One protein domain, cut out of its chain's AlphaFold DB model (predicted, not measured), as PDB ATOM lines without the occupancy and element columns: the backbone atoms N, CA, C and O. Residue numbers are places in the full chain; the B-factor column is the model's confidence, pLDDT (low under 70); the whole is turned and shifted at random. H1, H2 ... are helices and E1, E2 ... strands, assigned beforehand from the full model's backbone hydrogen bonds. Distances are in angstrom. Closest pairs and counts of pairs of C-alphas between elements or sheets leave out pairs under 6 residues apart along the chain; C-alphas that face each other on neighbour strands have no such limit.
ATOM      1  N   LEU A 283      11.283  21.101  34.434       83.12
ATOM      2  CA  LEU A 283      12.138  21.474  35.551       83.12
ATOM      3  C   LEU A 283      11.387  21.193  36.849       83.12
ATOM      4  O   LEU A 283      10.294  21.712  37.057       83.12
ATOM      5  N   LEU A 284      11.960  20.374  37.717       86.75
ATOM      6  CA  LEU A 284      11.413  20.082  39.034       86.75
ATOM      7  C   LEU A 284      11.704  21.236  40.007       86.75
ATOM      8  O   LEU A 284      12.590  22.063  39.779       86.75
ATOM      9  N   LYS A 285      10.940  21.327  41.099       87.00
ATOM     10  CA  LYS A 285      11.032  22.413  42.098       87.00
ATOM     11  C   LYS A 285      12.399  22.541  42.767       87.00
ATOM     12  O   LYS A 285      12.758  23.622  43.229       87.00
ATOM     13  N   ASP A 286      13.156  21.458  42.808       80.19
ATOM     14  CA  ASP A 286      14.532  21.417  43.293       80.19
ATOM     15  C   ASP A 286      15.570  21.664  42.180       80.19
ATOM     16  O   ASP A 286      16.766  21.468  42.386       80.19
ATOM     17  N   PHE A 287      15.113  22.153  41.021       76.44
ATOM     18  CA  PHE A 287      15.897  22.520  39.843       76.44
ATOM     19  C   PHE A 287      16.531  21.344  39.085       76.44
ATOM     20  O   PHE A 287      17.389  21.555  38.217       76.44
ATOM     21  N   GLN A 288      16.093  20.111  39.348       78.44
ATOM     22  CA  GLN A 288      16.413  18.981  38.483       78.44
ATOM     23  C   GLN A 288      15.644  19.118  37.164       78.44
ATOM     24  O   GLN A 288      14.419  19.149  37.150       78.44
ATOM     25  N   ALA A 289      16.355  19.230  36.040       78.38
ATOM     26  CA  ALA A 289      15.718  19.025  34.743       78.38
ATOM     27  C   ALA A 289      15.542  17.524  34.531       78.38
ATOM     28  O   ALA A 289      16.481  16.785  34.818       78.38
ATOM     29  N   VAL A 290      14.386  17.100  34.038       83.44
ATOM     30  CA  VAL A 290      14.087  15.701  33.709       83.44
ATOM     31  C   VAL A 290      13.352  15.650  32.372       83.44
ATOM     32  O   VAL A 290      12.641  16.600  32.021       83.44
ATOM     33  N   ARG A 291      13.573  14.580  31.606       87.25
ATOM     34  CA  ARG A 291      12.928  14.353  30.310       87.25
ATOM     35  C   ARG A 291      11.828  13.320  30.491       87.25
ATOM     36  O   ARG A 291      12.116  12.219  30.935       87.25
ATOM     37  N   LEU A 292      10.604  13.711  30.171       88.38
ATOM     38  CA  LEU A 292       9.452  12.822  30.088       88.38
ATOM     39  C   LEU A 292       9.410  12.200  28.694       88.38
ATOM     40  O   LEU A 292       9.670  12.908  27.714       88.38
ATOM     41  N   ASP A 293       9.006  10.939  28.594       87.69
ATOM     42  CA  ASP A 293       8.814  10.264  27.304       87.69
ATOM     43  C   ASP A 293       7.589  10.822  26.548       87.69
ATOM     44  O   ASP A 293       7.525  10.781  25.318       87.69
ATOM     45  N   GLY A 294       6.617  11.387  27.273       85.69
ATOM     46  CA  GLY A 294       5.379  11.943  26.726       85.69
ATOM     47  C   GLY A 294       5.229  13.457  26.882       85.69
ATOM     48  O   GLY A 294       6.085  14.172  27.403       85.69
ATOM     49  N   GLU A 295       4.087  13.970  26.423       87.19
ATOM     50  CA  GLU A 295       3.676  15.352  26.690       87.19
ATOM     51  C   GLU A 295       3.205  15.508  28.142       87.19
ATOM     52  O   GLU A 295       2.563  14.614  28.705       87.19
ATOM     53  N   VAL A 296       3.447  16.678  28.745       86.56
ATOM     54  CA  VAL A 296       2.930  16.986  30.088       86.56
ATOM     55  C   VAL A 296       1.403  16.874  30.104       86.56
ATOM     56  O   VAL A 296       0.713  17.528  29.324       86.56
ATOM     57  N   GLY A 297       0.868  16.083  31.037       86.00
ATOM     58  CA  GLY A 297      -0.573  15.834  31.167       86.00
ATOM     59  C   GLY A 297      -1.079  14.618  30.384       86.00
ATOM     60  O   GLY A 297      -2.247  14.251  30.527       86.00
ATOM     61  N   SER A 298      -0.228  13.979  29.577       89.50
ATOM     62  CA  SER A 298      -0.537  12.696  28.938       89.50
ATOM     63  C   SER A 298      -0.428  11.533  29.934       89.50
ATOM     64  O   SER A 298       0.209  11.658  30.973       89.50
ATOM     65  N   ARG A 299      -1.028  10.375  29.622       91.50
ATOM     66  CA  ARG A 299      -0.890   9.135  30.418       91.50
ATOM     67  C   ARG A 299       0.421   8.396  30.116       91.50
ATOM     68  O   ARG A 299       0.404   7.189  29.880       91.50
ATOM     69  N   CYS A 300       1.514   9.142  30.039       92.12
ATOM     70  CA  CYS A 300       2.855   8.586  29.956       92.12
ATOM     71  C   CYS A 300       3.344   8.228  31.366       92.12
ATOM     72  O   CYS A 300       2.915   8.861  32.326       92.12
ATOM     73  N   ASP A 301       4.144   7.177  31.466       91.56
ATOM     74  CA  ASP A 301       4.768   6.647  32.683       91.56
ATOM     75  C   ASP A 301       6.228   6.401  32.286       91.56
ATOM     76  O   ASP A 301       6.544   5.387  31.648       91.56
ATOM     77  N   THR A 302       7.055   7.430  32.485       89.88
ATOM     78  CA  THR A 302       8.409   7.493  31.921       89.88
ATOM     79  C   THR A 302       9.346   6.491  32.604       89.88
ATOM     80  O   THR A 302      10.157   5.842  31.940       89.88
ATOM     81  N   ASP A 303       9.224   6.297  33.916       87.81
ATOM     82  CA  ASP A 303      10.071   5.383  34.688       87.81
ATOM     83  C   ASP A 303       9.483   3.970  34.879       87.81
ATOM     84  O   ASP A 303      10.186   3.063  35.344       87.81
ATOM     85  N   LYS A 304       8.244   3.749  34.418       90.62
ATOM     86  CA  LYS A 304       7.524   2.463  34.400       90.62
ATOM     87  C   LYS A 304       7.246   1.923  35.794       90.62
ATOM     88  O   LYS A 304       7.156   0.704  35.997       90.62
ATOM     89  N   ASP A 305       7.107   2.821  36.754       88.69
ATOM     90  CA  ASP A 305       6.817   2.503  38.143       88.69
ATOM     91  C   ASP A 305       5.300   2.268  38.374       88.69
ATOM     92  O   ASP A 305       4.858   1.678  39.375       88.69
ATOM     93  N   GLY A 306       4.485   2.619  37.372       90.12
ATOM     94  CA  GLY A 306       3.041   2.471  37.368       90.12
ATOM     95  C   GLY A 306       2.287   3.680  37.921       90.12
ATOM     96  O   GLY A 306       1.097   3.506  38.247       90.12
ATOM     97  N   LEU A 307       2.952   4.825  38.071       90.19
ATOM     98  CA  LEU A 307       2.407   6.176  38.169       90.19
ATOM     99  C   LEU A 307       2.555   6.877  36.820       90.19
ATOM    100  O   LEU A 307       3.511   6.671  36.091       90.19
ATOM    101  N   TYR A 308       1.578   7.700  36.453       93.19
ATOM    102  CA  TYR A 308       1.745   8.530  35.266       93.19
ATOM    103  C   TYR A 308       2.495   9.818  35.605       93.19
ATOM    104  O   TYR A 308       2.204  10.424  36.638       93.19
ATOM    105  N   ASP A 309       3.299  10.333  34.671       92.50
ATOM    106  CA  ASP A 309       4.107  11.544  34.856       92.50
ATOM    107  C   ASP A 309       3.273  12.721  35.389       92.50
ATOM    108  O   ASP A 309       3.739  13.518  36.189       92.50
ATOM    109  N   TYR A 310       2.012  12.866  34.964       91.12
ATOM    110  CA  TYR A 310       1.139  13.956  35.424       91.12
ATOM    111  C   TYR A 310       0.594  13.781  36.853       91.12
ATOM    112  O   TYR A 310       0.097  14.752  37.423       91.12
ATOM    113  N   GLU A 311       0.597  12.565  37.404       91.00
ATOM    114  CA  GLU A 311       0.274  12.310  38.816       91.00
ATOM    115  C   GLU A 311       1.464  12.657  39.718       91.00
ATOM    116  O   GLU A 311       1.276  13.125  40.843       91.00
ATOM    117  N   GLU A 312       2.671  12.430  39.210       91.25
ATOM    118  CA  GLU A 312       3.937  12.688  39.895       91.25
ATOM    119  C   GLU A 312       4.340  14.161  39.809       91.25
ATOM    120  O   GLU A 312       4.765  14.793  40.783       91.25
ATOM    121  N   LEU A 313       4.134  14.760  38.639       90.50
ATOM    122  CA  LEU A 313       4.239  16.189  38.435       90.50
ATOM    123  C   LEU A 313       3.065  16.872  39.130       90.50
ATOM    124  O   LEU A 313       1.925  16.851  38.679       90.50
ATOM    125  N   GLY A 314       3.356  17.547  40.234       85.12
ATOM    126  CA  GLY A 314       2.389  18.406  40.890       85.12
ATOM    127  C   GLY A 314       2.203  19.728  40.145       85.12
ATOM    128  O   GLY A 314       2.295  19.842  38.922       85.12
ATOM    129  N   LYS A 315       1.902  20.787  40.894       87.62
ATOM    130  CA  LYS A 315       1.532  22.069  40.284       87.62
ATOM    131  C   LYS A 315       2.734  22.762  39.657       87.62
ATOM    132  O   LYS A 315       3.799  22.853  40.264       87.62
ATOM    133  N   LYS A 316       2.519  23.333  38.474       91.25
ATOM    134  CA  LYS A 316       3.456  24.272  37.864       91.25
ATOM    135  C   LYS A 316       3.502  25.565  38.691       91.25
ATOM    136  O   LYS A 316       2.461  26.153  38.982       91.25
ATOM    137  N   GLU A 317       4.695  25.999  39.071       91.38
ATOM    138  CA  GLU A 317       4.975  27.174  39.900       91.38
ATOM    139  C   GLU A 317       6.068  28.034  39.242       91.38
ATOM    140  O   GLU A 317       6.921  27.533  38.512       91.38
ATOM    141  N   SER A 318       6.069  29.340  39.507       89.00
ATOM    142  CA  SER A 318       7.150  30.240  39.090       89.00
ATOM    143  C   SER A 318       8.066  30.527  40.279       89.00
ATOM    144  O   SER A 318       7.620  31.087  41.280       89.00
ATOM    145  N   LEU A 319       9.346  30.171  40.172       84.25
ATOM    146  CA  LEU A 319      10.345  30.405  41.215       84.25
ATOM    147  C   LEU A 319      11.383  31.426  40.775       84.25
ATOM    148  O   LEU A 319      11.918  31.357  39.670       84.25
ATOM    149  N   THR A 320      11.716  32.352  41.676       84.94
ATOM    150  CA  THR A 320      12.821  33.280  41.445       84.94
ATOM    151  C   THR A 320      14.165  32.630  41.754       84.94
ATOM    152  O   THR A 320      14.372  32.036  42.810       84.94
ATOM    153  N   ILE A 321      15.110  32.811  40.839       78.12
ATOM    154  CA  ILE A 321      16.513  32.401  40.969       78.12
ATOM    155  C   ILE A 321      17.431  33.602  41.239       78.12
ATOM    156  O   ILE A 321      18.657  33.481  41.258       78.12
ATOM    157  N   LYS A 322      16.845  34.776  41.508       81.69
ATOM    158  CA  LYS A 322      17.555  36.020  41.816       81.69
ATOM    159  C   LYS A 322      18.585  35.892  42.950       81.69
ATOM    160  O   LYS A 322      19.656  36.484  42.804       81.69
ATOM    161  N   PRO A 323      18.356  35.124  44.039       81.06
ATOM    162  CA  PRO A 323      19.386  34.905  45.058       81.06
ATOM    163  C   PRO A 323      20.645  34.221  44.503       81.06
ATOM    164  O   PRO A 323      21.755  34.663  44.797       81.06
ATOM    165  N   PHE A 324      20.487  33.205  43.644       71.69
ATOM    166  CA  PHE A 324      21.606  32.512  42.996       71.69
ATOM    167  C   PHE A 324      22.355  33.432  42.033       71.69
ATOM    168  O   PHE A 324      23.583  33.501  42.086       71.69
ATOM    169  N   ILE A 325      21.621  34.189  41.207       71.31
ATOM    170  CA  ILE A 325      22.187  35.206  40.306       71.31
ATOM    171  C   ILE A 325      22.975  36.253  41.104       71.31
ATOM    172  O   ILE A 325      24.103  36.583  40.752       71.31
ATOM    173  N   THR A 326      22.424  36.734  42.218       78.12
ATOM    174  CA  THR A 326      23.073  37.735  43.076       78.12
ATOM    175  C   THR A 326      24.367  37.191  43.677       78.12
ATOM    176  O   THR A 326      25.412  37.829  43.557       78.12
ATOM    177  N   ALA A 327      24.327  35.993  44.271       69.75
ATOM    178  CA  ALA A 327      25.509  35.337  44.828       69.75
ATOM    179  C   ALA A 327      26.599  35.123  43.762       69.75
ATOM    180  O   ALA A 327      27.785  35.310  44.029       69.75
ATOM    181  N   MET A 328      26.193  34.784  42.539       65.94
ATOM    182  CA  MET A 328      27.063  34.637  41.375       65.94
ATOM    183  C   MET A 328      27.723  35.934  40.921       65.94
ATOM    184  O   MET A 328      28.939  35.965  40.730       65.94
ATOM    185  N   CYS A 329      26.936  36.995  40.744       67.50
ATOM    186  CA  CYS A 329      27.432  38.313  40.368       67.50
ATOM    187  C   CYS A 329      28.462  38.803  41.393       67.50
ATOM    188  O   CYS A 329      29.579  39.154  41.014       67.50
ATOM    189  N   LEU A 330      28.142  38.699  42.689       72.00
ATOM    190  CA  LEU A 330      29.058  39.058  43.775       72.00
ATOM    191  C   LEU A 330      30.343  38.218  43.760       72.00
ATOM    192  O   LEU A 330      31.430  38.777  43.881       72.00
ATOM    193  N   ALA A 331      30.247  36.901  43.548       63.81
ATOM    194  CA  ALA A 331      31.416  36.019  43.473       63.81
ATOM    195  C   ALA A 331      32.356  36.333  42.291       63.81
ATOM    196  O   ALA A 331      33.540  36.012  42.361       63.81
ATOM    197  N   ASN A 332      31.846  36.963  41.227       62.03
ATOM    198  CA  ASN A 332      32.613  37.348  40.038       62.03
ATOM    199  C   ASN A 332      32.909  38.861  39.971       62.03
ATOM    200  O   ASN A 332      33.312  39.353  38.920       62.03
ATOM    201  N   ASN A 333      32.721  39.607  41.067       69.44
ATOM    202  CA  ASN A 333      32.909  41.066  41.123       69.44
ATOM    203  C   ASN A 333      32.074  41.857  40.092       69.44
ATOM    204  O   ASN A 333      32.486  42.912  39.610       69.44
ATOM    205  N   VAL A 334      30.881  41.363  39.760       66.56
ATOM    206  CA  VAL A 334      29.910  42.021  38.876       66.56
ATOM    207  C   VAL A 334      28.756  42.552  39.726       66.56
ATOM    208  O   VAL A 334      28.255  41.852  40.602       66.56
ATOM    209  N   SER A 335      28.296  43.783  39.481       73.38
ATOM    210  CA  SER A 335      27.093  44.293  40.157       73.38
ATOM    211  C   SER A 335      25.848  43.494  39.723       73.38
ATOM    212  O   SER A 335      25.613  43.392  38.516       73.38
ATOM    213  N   PRO A 336      25.023  42.967  40.655       72.12
ATOM    214  CA  PRO A 336      23.790  42.245  40.323       72.12
ATOM    215  C   PRO A 336      22.801  43.049  39.464       72.12
ATOM    216  O   PRO A 336      22.090  42.466  38.649       72.12
ATOM    217  N   ASP A 337      22.793  44.384  39.568       74.75
ATOM    218  CA  ASP A 337      21.903  45.267  38.788       74.75
ATOM    219  C   ASP A 337      22.187  45.243  37.277       74.75
ATOM    220  O   ASP A 337      21.355  45.663  36.457       74.75
ATOM    221  N   LEU A 338      23.377  44.761  36.905       63.72
ATOM    222  CA  LEU A 338      23.801  44.586  35.520       63.72
ATOM    223  C   LEU A 338      23.180  43.343  34.874       63.72
ATOM    224  O   LEU A 338      23.166  43.255  33.648       63.72
ATOM    225  N   TYR A 339      22.642  42.410  35.665       66.88
ATOM    226  CA  TYR A 339      21.941  41.254  35.133       66.88
ATOM    227  C   TYR A 339      20.550  41.659  34.616       66.88
ATOM    228  O   TYR A 339      19.734  42.202  35.357       66.88
ATOM    229  N   LYS A 340      20.290  41.412  33.325       64.94
ATOM    230  CA  LYS A 340      19.011  41.712  32.642       64.94
ATOM    231  C   LYS A 340      18.325  40.469  32.055       64.94
ATOM    232  O   LYS A 340      17.358  40.612  31.315       64.94
ATOM    233  N   GLY A 341      18.849  39.276  32.341       67.44
ATOM    234  CA  GLY A 341      18.257  38.011  31.901       67.44
ATOM    235  C   GLY A 341      17.036  37.605  32.735       67.44
ATOM    236  O   GLY A 341      16.593  38.350  33.608       67.44
ATOM    237  N   LYS A 342      16.493  36.409  32.472       69.06
ATOM    238  CA  LYS A 342      15.372  35.846  33.242       69.06
ATOM    239  C   LYS A 342      15.813  35.529  34.676       69.06
ATOM    240  O   LYS A 342      16.728  34.742  34.884       69.06
ATOM    241  N   ASP A 343      15.133  36.099  35.666       76.06
ATOM    242  CA  ASP A 343      15.356  35.823  37.093       76.06
ATOM    243  C   ASP A 343      14.231  34.988  37.730       76.06
ATOM    244  O   ASP A 343      14.238  34.758  38.945       76.06
ATOM    245  N   VAL A 344      13.301  34.507  36.902       80.12
ATOM    246  CA  VAL A 344      12.207  33.599  37.246       80.12
ATOM    247  C   VAL A 344      12.201  32.434  36.260       80.12
ATOM    248  O   VAL A 344      12.314  32.637  35.050       80.12
ATOM    249  N   VAL A 345      12.055  31.223  36.789       77.81
ATOM    250  CA  VAL A 345      11.917  29.981  36.023       77.81
ATOM    251  C   VAL A 345      10.617  29.283  36.400       77.81
ATOM    252  O   VAL A 345      10.131  29.408  37.525       77.81
ATOM    253  N   GLU A 346      10.038  28.566  35.445       84.25
ATOM    254  CA  GLU A 346       8.884  27.712  35.697       84.25
ATOM    255  C   GLU A 346       9.358  26.332  36.150       84.25
ATOM    256  O   GLU A 346      10.231  25.742  35.516       84.25
ATOM    257  N   VAL A 347       8.778  25.828  37.235       87.19
ATOM    258  CA  VAL A 347       9.088  24.520  37.819       87.19
ATOM    259  C   VAL A 347       7.813  23.739  38.116       87.19
ATOM    260  O   VAL A 347       6.745  24.331  38.252       87.19
ATOM    261  N   TYR A 348       7.922  22.430  38.295       90.50
ATOM    262  CA  TYR A 348       6.852  21.574  38.801       90.50
ATOM    263  C   TYR A 348       7.118  21.218  40.262       90.50
ATOM    264  O   TYR A 348       8.174  20.687  40.610       90.50
ATOM    265  N   ASN A 349       6.151  21.512  41.129       89.56
ATOM    266  CA  ASN A 349       6.125  21.101  42.531       89.56
ATOM    267  C   ASN A 349       5.715  19.627  42.627       89.56
ATOM    268  O   ASN A 349       4.602  19.313  43.038       89.56
TER     269      ASN A 349
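This is residues 283 to 349 of the 820 residues of the protein "VWFA domain-containing protein" of Lactococcus sp. (UniProt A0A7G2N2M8). What does the model look like? It is a thin rod with a two-stranded antiparallel ribbon, E2 and E3, in its middle; one end is a loop-rich lobe of E1, residues 293 to 308 and H1, and the other is H2 with the link 332 to 343 that folds back to E3. How is it made up? The printed part has 67 residues, with two named helices and three named strands in the order E1, H1, E2, H2, E3; the class is mixed, helices and strands, with 30 residues in named elements, under half. It is only just loose, close to extended, with a radius of gyration of the C-alphas of 16.2 A and spans of 49 by 17 by 15 A.

Where do the first elements lie? E1 is residues 289 to 292, 10.0 A long, from C-alpha 289 at (15.718, 19.025, 34.743), and H1 is residues 309 to 312, 5.2 A. Which follow? E2 is residues 315 to 320, 16.0 A; H2 is residues 322 to 331, 14.0 A; E3 is residues 344 to 349, 14.9 A, ending at C-alpha 349 at (6.125, 21.101, 42.531).

How do E2 and E3 pair? They are antiparallel neighbours at 147 degrees, with N 317 and O 347 within hydrogen-bond range at 2.8 A, and N 345 and O 319 at 2.9 A. What of E1? It pairs with no named strand and is apart from E2, E3 and H2; its closest C-alpha to H1 is that of Leu 292, 7.3 A from that of Asp 309. And the helices? H1 and H2 are apart. In H2 every O i to N i+4 pair is within hydrogen-bond range; H1 is too short for such a pair. The closest C-alphas of H2 and E3, of Lys 322 and Val 344, are 7.4 A apart.

How far does it reach? The two C-alphas farthest apart, of Gly 306 and Asn 333, are 48.9 A apart, and the printed part has no cut. Which links are long? Those from E1 to H1, 16 residues, and from H2 to E3, 12 residues. Where is confidence low? The pLDDT is under 70 at residues 327 to 329, 331 to 334 and 338 to 342, and the mean of the printed part is 81.6.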